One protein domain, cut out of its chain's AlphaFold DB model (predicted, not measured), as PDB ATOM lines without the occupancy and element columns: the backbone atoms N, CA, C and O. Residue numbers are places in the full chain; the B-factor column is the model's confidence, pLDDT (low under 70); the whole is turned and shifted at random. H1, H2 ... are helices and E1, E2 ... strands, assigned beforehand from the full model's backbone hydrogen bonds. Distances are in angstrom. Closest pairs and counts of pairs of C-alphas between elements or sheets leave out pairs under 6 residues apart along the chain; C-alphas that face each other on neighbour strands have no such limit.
ATOM      1  N   LEU A  31     -29.573 -28.300  19.101       80.75
ATOM      2  CA  LEU A  31     -30.079 -28.375  17.732       80.75
ATOM      3  C   LEU A  31     -30.927 -29.635  17.575       80.75
ATOM      4  O   LEU A  31     -30.479 -30.743  17.864       80.75
ATOM      5  N   ILE A  32     -32.160 -29.452  17.124       84.38
ATOM      6  CA  ILE A  32     -33.176 -30.491  17.012       84.38
ATOM      7  C   ILE A  32     -33.521 -30.643  15.524       84.38
ATOM      8  O   ILE A  32     -34.006 -29.676  14.929       84.38
ATOM      9  N   PRO A  33     -33.289 -31.823  14.919       84.38
ATOM     10  CA  PRO A  33     -33.805 -32.150  13.592       84.38
ATOM     11  C   PRO A  33     -35.321 -31.949  13.538       84.38
ATOM     12  O   PRO A  33     -36.028 -32.337  14.469       84.38
ATOM     13  N   ASP A  34     -35.830 -31.360  12.461       85.31
ATOM     14  CA  ASP A  34     -37.246 -31.024  12.348       85.31
ATOM     15  C   ASP A  34     -37.790 -31.328  10.952       85.31
ATOM     16  O   ASP A  34     -37.136 -31.057   9.947       85.31
ATOM     17  N   CYS A  35     -39.009 -31.857  10.875       84.25
ATOM     18  CA  CYS A  35     -39.739 -31.994   9.614       84.25
ATOM     19  C   CYS A  35     -40.753 -30.864   9.518       84.25
ATOM     20  O   CYS A  35     -41.662 -30.762  10.342       84.25
ATOM     21  N   GLN A  36     -40.581 -30.007   8.519       81.19
ATOM     22  CA  GLN A  36     -41.369 -28.796   8.334       81.19
ATOM     23  C   GLN A  36     -42.179 -28.878   7.038       81.19
ATOM     24  O   GLN A  36     -41.795 -29.583   6.101       81.19
ATOM     25  N   PRO A  37     -43.292 -28.136   6.922       82.06
ATOM     26  CA  PRO A  37     -44.021 -28.051   5.664       82.06
ATOM     27  C   PRO A  37     -43.088 -27.605   4.528       82.06
ATOM     28  O   PRO A  37     -42.601 -26.476   4.521       82.06
ATOM     29  N   GLY A  38     -42.828 -28.499   3.571       82.19
ATOM     30  CA  GLY A  38     -41.952 -28.235   2.429       82.19
ATOM     31  C   GLY A  38     -40.545 -28.841   2.500       82.19
ATOM     32  O   GLY A  38     -39.839 -28.733   1.497       82.19
ATOM     33  N   GLY A  39     -40.156 -29.503   3.600       88.25
ATOM     34  CA  GLY A  39     -38.890 -30.239   3.684       88.25
ATOM     35  C   GLY A  39     -38.390 -30.515   5.106       88.25
ATOM     36  O   GLY A  39     -39.134 -30.507   6.083       88.25
ATOM     37  N   PHE A  40     -37.094 -30.749   5.214       88.06
ATOM     38  CA  PHE A  40     -36.350 -30.870   6.458       88.06
ATOM     39  C   PHE A  40     -35.913 -29.494   6.949       88.06
ATOM     40  O   PHE A  40     -35.663 -28.597   6.150       88.06
ATOM     41  N   GLY A  41     -35.788 -29.333   8.257       88.50
ATOM     42  CA  GLY A  41     -35.306 -28.116   8.890       88.50
ATOM     43  C   GLY A  41     -34.732 -28.396  10.270       88.50
ATOM     44  O   GLY A  41     -34.486 -29.545  10.647       88.50
ATOM     45  N   VAL A  42     -34.490 -27.327  11.026       85.38
ATOM     46  CA  VAL A  42     -33.846 -27.409  12.342       85.38
ATOM     47  C   VAL A  42     -34.509 -26.456  13.319       85.38
ATOM     48  O   VAL A  42     -34.846 -25.320  12.980       85.38
ATOM     49  N   ARG A  43     -34.666 -26.909  14.560       85.62
ATOM     50  CA  ARG A  43     -35.060 -26.067  15.687       85.62
ATOM     51  C   ARG A  43     -33.916 -25.939  16.683       85.62
ATOM     52  O   ARG A  43     -33.172 -26.884  16.911       85.62
ATOM     53  N   LEU A  44     -33.795 -24.770  17.292       83.75
ATOM     54  CA  LEU A  44     -32.876 -24.479  18.381       83.75
ATOM     55  C   LEU A  44     -33.662 -24.467  19.690       83.75
ATOM     56  O   LEU A  44     -34.626 -23.721  19.805       83.75
ATOM     57  N   LEU A  45     -33.254 -25.244  20.685       80.69
ATOM     58  CA  LEU A  45     -33.756 -25.127  22.051       80.69
ATOM     59  C   LEU A  45     -32.732 -24.346  22.886       80.69
ATOM     60  O   LEU A  45     -31.647 -24.878  23.134       80.69
ATOM     61  N   PRO A  46     -33.029 -23.097  23.288       77.62
ATOM     62  CA  PRO A  46     -32.155 -22.329  24.165       77.62
ATOM     63  C   PRO A  46     -31.967 -22.987  25.546       77.62
ATOM     64  O   PRO A  46     -32.843 -23.730  25.984       77.62
ATOM     65  N   PRO A  47     -30.874 -22.670  26.264       70.25
ATOM     66  CA  PRO A  47     -30.593 -23.140  27.626       70.25
ATOM     67  C   PRO A  47     -31.749 -23.047  28.619       70.25
ATOM     68  O   PRO A  47     -32.010 -23.985  29.369       70.25
ATOM     69  N   ASP A  48     -32.384 -21.879  28.631       78.00
ATOM     70  CA  ASP A  48     -33.314 -21.450  29.676       78.00
ATOM     71  C   ASP A  48     -34.752 -21.366  29.154       78.00
ATOM     72  O   ASP A  48     -35.638 -20.833  29.824       78.00
ATOM     73  N   ASP A  49     -34.996 -21.884  27.947       72.50
ATOM     74  CA  ASP A  49     -36.319 -21.924  27.340       72.50
ATOM     75  C   ASP A  49     -36.786 -23.374  27.182       72.50
ATOM     76  O   ASP A  49     -36.016 -24.300  26.948       72.50
ATOM     77  N   SER A  50     -38.092 -23.571  27.312       77.19
ATOM     78  CA  SER A  50     -38.760 -24.850  27.062       77.19
ATOM     79  C   SER A  50     -39.292 -24.958  25.634       77.19
ATOM     80  O   SER A  50     -39.751 -26.026  25.223       77.19
ATOM     81  N   LYS A  51     -39.266 -23.857  24.877       85.12
ATOM     82  CA  LYS A  51     -39.819 -23.775  23.530       85.12
ATOM     83  C   LYS A  51     -38.700 -23.755  22.491       85.12
ATOM     84  O   LYS A  51     -37.927 -22.800  22.444       85.12
ATOM     85  N   PRO A  52     -38.635 -24.772  21.617       85.38
ATOM     86  CA  PRO A  52     -37.744 -24.732  20.471       85.38
ATOM     87  C   PRO A  52     -38.135 -23.611  19.500       85.38
ATOM     88  O   PRO A  52     -39.315 -23.415  19.203       85.38
ATOM     89  N   ILE A  53     -37.131 -22.922  18.971       86.00
ATOM     90  CA  ILE A  53     -37.233 -21.852  17.982       86.00
ATOM     91  C   ILE A  53     -36.860 -22.424  16.616       86.00
ATOM     92  O   ILE A  53     -35.817 -23.057  16.477       86.00
ATOM     93  N   THR A  54     -37.680 -22.196  15.594       87.25
ATOM     94  CA  THR A  54     -37.347 -22.594  14.220       87.25
ATOM     95  C   THR A  54     -36.214 -21.742  13.667       87.25
ATOM     96  O   THR A  54     -36.309 -20.515  13.646       87.25
ATOM     97  N   LEU A  55     -35.149 -22.398  13.208       84.00
ATOM     98  CA  LEU A  55     -34.071 -21.742  12.479       84.00
ATOM     99  C   LEU A  55     -34.471 -21.558  11.008       84.00
ATOM    100  O   LEU A  55     -35.198 -22.396  10.472       84.00
ATOM    101  N   PRO A  56     -33.976 -20.510  10.326       84.69
ATOM    102  CA  PRO A  56     -34.214 -20.282   8.900       84.69
ATOM    103  C   PRO A  56     -33.358 -21.218   8.023       84.69
ATOM    104  O   PRO A  56     -32.736 -20.785   7.060       84.69
ATOM    105  N   ILE A  57     -33.293 -22.501   8.388       84.69
ATOM    106  CA  ILE A  57     -32.613 -23.567   7.654       84.69
ATOM    107  C   ILE A  57     -33.695 -24.551   7.239       84.69
ATOM    108  O   ILE A  57     -34.302 -25.199   8.096       84.69
ATOM    109  N   GLN A  58     -33.932 -24.649   5.934       88.00
ATOM    110  CA  GLN A  58     -34.909 -25.565   5.372       88.00
ATOM    111  C   GLN A  58     -34.463 -26.026   3.986       88.00
ATOM    112  O   GLN A  58     -34.155 -25.196   3.135       88.00
ATOM    113  N   ASP A  59     -34.483 -27.334   3.748       90.00
ATOM    114  CA  ASP A  59     -34.234 -27.917   2.428       90.00
ATOM    115  C   ASP A  59     -35.022 -29.225   2.258       90.00
ATOM    116  O   ASP A  59     -35.443 -29.855   3.226       90.00
ATOM    117  N   ARG A  60     -35.255 -29.651   1.017       88.62
ATOM    118  CA  ARG A  60     -35.839 -30.965   0.718       88.62
ATOM    119  C   ARG A  60     -34.817 -32.094   0.823       88.62
ATOM    120  O   ARG A  60     -35.225 -33.242   0.968       88.62
ATOM    121  N   ASP A  61     -33.528 -31.780   0.748       88.38
ATOM    122  CA  ASP A  61     -32.429 -32.709   0.976       88.38
ATOM    123  C   ASP A  61     -31.939 -32.611   2.437       88.38
ATOM    124  O   ASP A  61     -31.429 -31.568   2.858       88.38
ATOM    125  N   PRO A  62     -32.043 -33.689   3.235       85.25
ATOM    126  CA  PRO A  62     -31.578 -33.684   4.619       85.25
ATOM    127  C   PRO A  62     -30.057 -33.496   4.731       85.25
ATOM    128  O   PRO A  62     -29.573 -33.018   5.759       85.25
ATOM    129  N   ARG A  63     -29.291 -33.827   3.681       87.56
ATOM    130  CA  ARG A  63     -27.850 -33.566   3.628       87.56
ATOM    131  C   ARG A  63     -27.559 -32.073   3.498       87.56
ATOM    132  O   ARG A  63     -26.715 -31.582   4.238       87.56
ATOM    133  N   ALA A  64     -28.295 -31.352   2.654       87.38
ATOM    134  CA  ALA A  64     -28.156 -29.900   2.522       87.38
ATOM    135  C   ALA A  64     -28.489 -29.169   3.839       87.38
ATOM    136  O   ALA A  64     -27.800 -28.221   4.226       87.38
ATOM    137  N   VAL A  65     -29.490 -29.658   4.586       85.69
ATOM    138  CA  VAL A  65     -29.775 -29.172   5.948       85.69
ATOM    139  C   VAL A  65     -28.592 -29.430   6.884       85.69
ATOM    140  O   VAL A  65     -28.153 -28.516   7.575       85.69
ATOM    141  N   TRP A  66     -28.045 -30.649   6.898       85.12
ATOM    142  CA  TRP A  66     -26.889 -30.997   7.733       85.12
ATOM    143  C   TRP A  66     -25.652 -30.138   7.419       85.12
ATOM    144  O   TRP A  66     -24.993 -29.655   8.342       85.12
ATOM    145  N   GLU A  67     -25.368 -29.894   6.138       86.06
ATOM    146  CA  GLU A  67     -24.261 -29.040   5.687       86.06
ATOM    147  C   GLU A  67     -24.452 -27.592   6.156       86.06
ATOM    148  O   GLU A  67     -23.549 -27.022   6.769       86.06
ATOM    149  N   SER A  68     -25.659 -27.042   5.999       85.06
ATOM    150  CA  SER A  68     -25.999 -25.685   6.454       85.06
ATOM    151  C   SER A  68     -25.822 -25.511   7.968       85.06
ATOM    152  O   SER A  68     -25.374 -24.469   8.445       85.06
ATOM    153  N   VAL A  69     -26.154 -26.539   8.756       83.31
ATOM    154  CA  VAL A  69     -25.944 -26.513  10.212       83.31
ATOM    155  C   VAL A  69     -24.456 -26.565  10.556       83.31
ATOM    156  O   VAL A  69     -24.019 -25.870  11.474       83.31
ATOM    157  N   CYS A  70     -23.670 -27.367   9.831       82.31
ATOM    158  CA  CYS A  70     -22.219 -27.385   9.999       82.31
ATOM    159  C   CYS A  70     -21.619 -25.999   9.736       82.31
ATOM    160  O   CYS A  70     -20.806 -25.536  10.534       82.31
ATOM    161  N   GLU A  71     -22.051 -25.316   8.674       82.31
ATOM    162  CA  GLU A  71     -21.619 -23.948   8.366       82.31
ATOM    163  C   GLU A  71     -21.999 -22.960   9.475       82.31
ATOM    164  O   GLU A  71     -21.137 -22.219   9.942       82.31
ATOM    165  N   LEU A  72     -23.244 -23.006   9.966       78.56
ATOM    166  CA  LEU A  72     -23.704 -22.157  11.071       78.56
ATOM    167  C   LEU A  72     -22.824 -22.310  12.320       78.56
ATOM    168  O   LEU A  72     -22.452 -21.321  12.953       78.56
ATOM    169  N   ILE A  73     -22.481 -23.549  12.680       75.44
ATOM    170  CA  ILE A  73     -21.630 -23.831  13.839       75.44
ATOM    171  C   ILE A  73     -20.211 -23.325  13.605       75.44
ATOM    172  O   ILE A  73     -19.642 -22.734  14.514       75.44
ATOM    173  N   LEU A  74     -19.652 -23.505  12.406       73.56
ATOM    174  CA  LEU A  74     -18.323 -22.988  12.075       73.56
ATOM    175  C   LEU A  74     -18.273 -21.458  12.143       73.56
ATOM    176  O   LEU A  74     -17.310 -20.912  12.678       73.56
ATOM    177  N   SER A  75     -19.299 -20.761  11.648       71.12
ATOM    178  CA  SER A  75     -19.404 -19.303  11.777       71.12
ATOM    179  C   SER A  75     -19.460 -18.880  13.245       71.12
ATOM    180  O   SER A  75     -18.737 -17.977  13.656       71.12
ATOM    181  N   PHE A  76     -20.245 -19.583  14.062       68.25
ATOM    182  CA  PHE A  76     -20.338 -19.292  15.490       68.25
ATOM    183  C   PHE A  76     -19.036 -19.619  16.251       68.25
ATOM    184  O   PHE A  76     -18.629 -18.842  17.108       68.25
ATOM    185  N   GLU A  77     -18.332 -20.706  15.906       69.75
ATOM    186  CA  GLU A  77     -16.997 -21.046  16.436       69.75
ATOM    187  C   GLU A  77     -15.965 -19.950  16.099       69.75
ATOM    188  O   GLU A  77     -15.086 -19.653  16.905       69.75
ATOM    189  N   GLN A  78     -16.060 -19.328  14.919       68.81
ATOM    190  CA  GLN A  78     -15.166 -18.235  14.515       68.81
ATOM    191  C   GLN A  78     -15.462 -16.925  15.252       68.81
ATOM    192  O   GLN A  78     -14.533 -16.203  15.613       68.81
ATOM    193  N   GLU A  79     -16.738 -16.612  15.476       61.44
ATOM    194  CA  GLU A  79     -17.162 -15.403  16.188       61.44
ATOM    195  C   GLU A  79     -16.981 -15.526  17.709       61.44
ATOM    196  O   GLU A  79     -16.661 -14.544  18.378       61.44
ATOM    197  N   CYS A  80     -17.171 -16.731  18.254       60.31
ATOM    198  CA  CYS A  80     -17.213 -17.025  19.688       60.31
ATOM    199  C   CYS A  80     -16.447 -18.324  20.042       60.31
ATOM    200  O   CYS A  80     -17.056 -19.290  20.516       60.31
ATOM    201  N   PRO A  81     -15.110 -18.364  19.879       59.25
ATOM    202  CA  PRO A  81     -14.307 -19.593  19.972       59.25
ATOM    203  C   PRO A  81     -14.334 -20.287  21.342       59.25
ATOM    204  O   PRO A  81     -14.106 -21.493  21.428       59.25
ATOM    205  N   ASP A  82     -14.643 -19.551  22.412       56.16
ATOM    206  CA  ASP A  82     -14.653 -20.065  23.786       56.16
ATOM    207  C   ASP A  82     -16.026 -20.612  24.238       56.16
ATOM    208  O   ASP A  82     -16.159 -21.096  25.362       56.16
ATOM    209  N   ILE A  83     -17.062 -20.523  23.392       56.34
ATOM    210  CA  ILE A  83     -18.468 -20.773  23.778       56.34
ATOM    211  C   ILE A  83     -19.016 -22.064  23.151       56.34
ATOM    212  O   ILE A  83     -19.917 -22.716  23.686       56.34
ATOM    213  N   THR A  84     -18.461 -22.469  22.017       55.34
ATOM    214  CA  THR A  84     -18.912 -23.620  21.236       55.34
ATOM    215  C   THR A  84     -18.409 -24.930  21.798       55.34
ATOM    216  O   THR A  84     -17.249 -25.313  21.646       55.34
ATOM    217  N   ALA A  85     -19.315 -25.666  22.426       59.41
ATOM    218  CA  ALA A  85     -18.990 -26.988  22.901       59.41
ATOM    219  C   ALA A  85     -18.976 -28.022  21.753       59.41
ATOM    220  O   ALA A  85     -19.903 -28.036  20.938       59.41
ATOM    221  N   PRO A  86     -18.003 -28.955  21.713       58.19
ATOM    222  CA  PRO A  86     -17.867 -29.949  20.639       58.19
ATOM    223  C   PRO A  86     -19.105 -30.825  20.398       58.19
ATOM    224  O   PRO A  86     -19.268 -31.383  19.316       58.19
ATOM    225  N   TRP A  87     -19.983 -30.954  21.396       56.31
ATOM    226  CA  TRP A  87     -21.227 -31.723  21.315       56.31
ATOM    227  C   TRP A  87     -22.362 -31.012  20.561       56.31
ATOM    228  O   TRP A  87     -23.412 -31.613  20.366       56.31
ATOM    229  N   LEU A  88     -22.166 -29.763  20.127       61.91
ATOM    230  CA  LEU A  88     -23.086 -29.065  19.221       61.91
ATOM    231  C   LEU A  88     -22.951 -29.529  17.769       61.91
ATOM    232  O   LEU A  88     -23.820 -29.231  16.955       61.91
ATOM    233  N   ARG A  89     -21.867 -30.239  17.431       67.31
ATOM    234  CA  ARG A  89     -21.604 -30.650  16.052       67.31
ATOM    235  C   ARG A  89     -22.667 -31.639  15.569       67.31
ATOM    236  O   ARG A  89     -22.933 -32.617  16.273       67.31
ATOM    237  N   PRO A  90     -23.251 -31.441  14.375       69.19
ATOM    238  CA  PRO A  90     -24.268 -32.334  13.852       69.19
ATOM    239  C   PRO A  90     -23.594 -33.668  13.546       69.19
ATOM    240  O   PRO A  90     -22.642 -33.744  12.771       69.19
ATOM    241  N   THR A  91     -24.048 -34.731  14.198       77.19
ATOM    242  CA  THR A  91     -23.475 -36.068  14.029       77.19
ATOM    243  C   THR A  91     -24.148 -36.802  12.876       77.19
ATOM    244  O   THR A  91     -25.167 -36.361  12.348       77.19
ATOM    245  N   GLU A  92     -23.618 -37.961  12.497       76.06
ATOM    246  CA  GLU A  92     -24.301 -38.861  11.560       76.06
ATOM    247  C   GLU A  92     -25.711 -39.227  12.062       76.06
ATOM    248  O   GLU A  92     -26.653 -39.231  11.281       76.06
ATOM    249  N   ALA A  93     -25.897 -39.355  13.381       73.94
ATOM    250  CA  ALA A  93     -27.210 -39.565  13.995       73.94
ATOM    251  C   ALA A  93     -28.197 -38.401  13.757       73.94
ATOM    252  O   ALA A  93     -29.405 -38.621  13.713       73.94
ATOM    253  N   PHE A  94     -27.715 -37.164  13.577       78.31
ATOM    254  CA  PHE A  94     -28.561 -36.030  13.184       78.31
ATOM    255  C   PHE A  94     -29.092 -36.218  11.758       78.31
ATOM    256  O   PHE A  94     -30.278 -36.024  11.498       78.31
ATOM    257  N   LEU A  95     -28.216 -36.638  10.842       76.12
ATOM    258  CA  LEU A  95     -28.580 -36.919   9.457       76.12
ATOM    259  C   LEU A  95     -29.507 -38.141   9.355       76.12
ATOM    260  O   LEU A  95     -30.470 -38.127   8.590       76.12
ATOM    261  N   GLU A  96     -29.253 -39.188  10.137       78.62
ATOM    262  CA  GLU A  96     -30.136 -40.353  10.249       78.62
ATOM    263  C   GLU A  96     -31.510 -39.969  10.800       78.62
ATOM    264  O   GLU A  96     -32.522 -40.436  10.282       78.62
ATOM    265  N   ALA A  97     -31.568 -39.086  11.802       77.50
ATOM    266  CA  ALA A  97     -32.827 -38.600  12.353       77.50
ATOM    267  C   ALA A  97     -33.658 -37.861  11.296       77.50
ATOM    268  O   ALA A  97     -34.852 -38.129  11.193       77.50
ATOM    269  N   LEU A  98     -33.038 -37.010  10.468       75.56
ATOM    270  CA  LEU A  98     -33.726 -36.375   9.342       75.56
ATOM    271  C   LEU A  98     -34.219 -37.413   8.322       75.56
ATOM    272  O   LEU A  98     -35.391 -37.409   7.971       75.56
ATOM    273  N   ASN A  99     -33.369 -38.353   7.900       75.44
ATOM    274  CA  ASN A  99     -33.741 -39.378   6.914       75.44
ATOM    275  C   ASN A  99     -34.806 -40.368   7.410       75.44
ATOM    276  O   ASN A  99     -35.590 -40.888   6.617       75.44
ATOM    277  N   GLY A 100     -34.829 -40.659   8.712       69.31
ATOM    278  CA  GLY A 100     -35.810 -41.550   9.332       69.31
ATOM    279  C   GLY A 100     -37.230 -40.981   9.339       69.31
ATOM    280  O   GLY A 100     -38.175 -41.704   9.651       69.31
ATOM    281  N   HIS A 101     -37.387 -39.702   8.994       60.31
ATOM    282  CA  HIS A 101     -38.666 -39.025   8.907       60.31
ATOM    283  C   HIS A 101     -38.961 -38.733   7.429       60.31
ATOM    284  O   HIS A 101     -38.157 -38.128   6.729       60.31
TER     285      HIS A 101
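What this domain is: This is residues 31 to 101 of the 103 residues of an uncharacterized protein of Phycisphaerae bacterium (UniProt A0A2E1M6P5). A strongly twisted sheet of three strands makes a wall, with two helices of unequal length, H1 and H2, over one of its faces and the other face bare. The long helix H1 runs slantwise over E2 and E3, the short H2 runs along E1, and the loop between the helices folds back from the far end of H1, where residues 78 to 83 stick out. The printed part has 71 residues, with three named strands and two named helices in the order E1, E2, E3, H1, H2; the sheet order is E1, E2, E3, all antiparallel, and the class is mixed, helices and strands. It is compact, with a radius of gyration of the C-alphas of 12.1 A, and spans 34 by 25 by 20 A.

How they stand to each other: Start with E1, residues 31 to 36, an edge strand, which forms a hairpin with the inner strand E2, residues 39 to 45, antiparallel at 144 degrees; look for N 32 and O 43, 2.8 A apart and within hydrogen-bond range. E2 forms the next hairpin with the edge strand E3, residues 53 to 59, antiparallel at 155 degrees, with N 40 and O 59 within range at 2.7 A. The three strands form a meander, each the antiparallel neighbour of the one before. Next comes H1, residues 62 to 79, which is on the sheet at a height of 8.4 A, over E2 and E3, and slantwise to the strands, at 42 degrees to E3 on the local plane; its closest C-alphas to E3 are those of Val 65 and Asp 59, 5.8 A apart. H2, residues 92 to 99, is on the same face at a height of 9.4 A, over E1 and along the strands, at 7 degrees to E1 on the local plane; the closest C-alphas are those of Pro 33 and Leu 98, 6.0 A apart. The sheet and these helices make two layers, helices on one face of a sheet. H1, with its residues 62 to 66 alone, touches H2, the closest C-alphas being those of Pro 62 and Leu 98, 5.8 A apart. The two form a helical hairpin, opposite ways at a steep tilt of 44 degrees. In H1 and H2 every O i to N i+4 pair is within hydrogen-bond range.

Where its parts are: Find C-alpha 31 at (-30.079, -28.375, 17.732), where E1 begins; it runs 14.7 A to C-alpha 36. E2 covers 19.7 A from C-alpha 39 to C-alpha 45, and E3 17.0 A from C-alpha 53 to C-alpha 59. H1 begins at C-alpha 62, at (-31.578, -33.684, 4.619), and runs 26.0 A to C-alpha 79. H2 runs 10.5 A and ends at C-alpha 99, at (-33.741, -39.378, 6.914).

The domain as a whole: The C-alphas farthest apart are those of Gly 38 and Asp 82, 35.6 A. The printed part has no cut, and the link from H1 to H2, 12 residues, is long. Look in the B-factor column for pLDDT under 70 at residues 76 to 90 and 100 to 101; the mean of the printed part is 77.3.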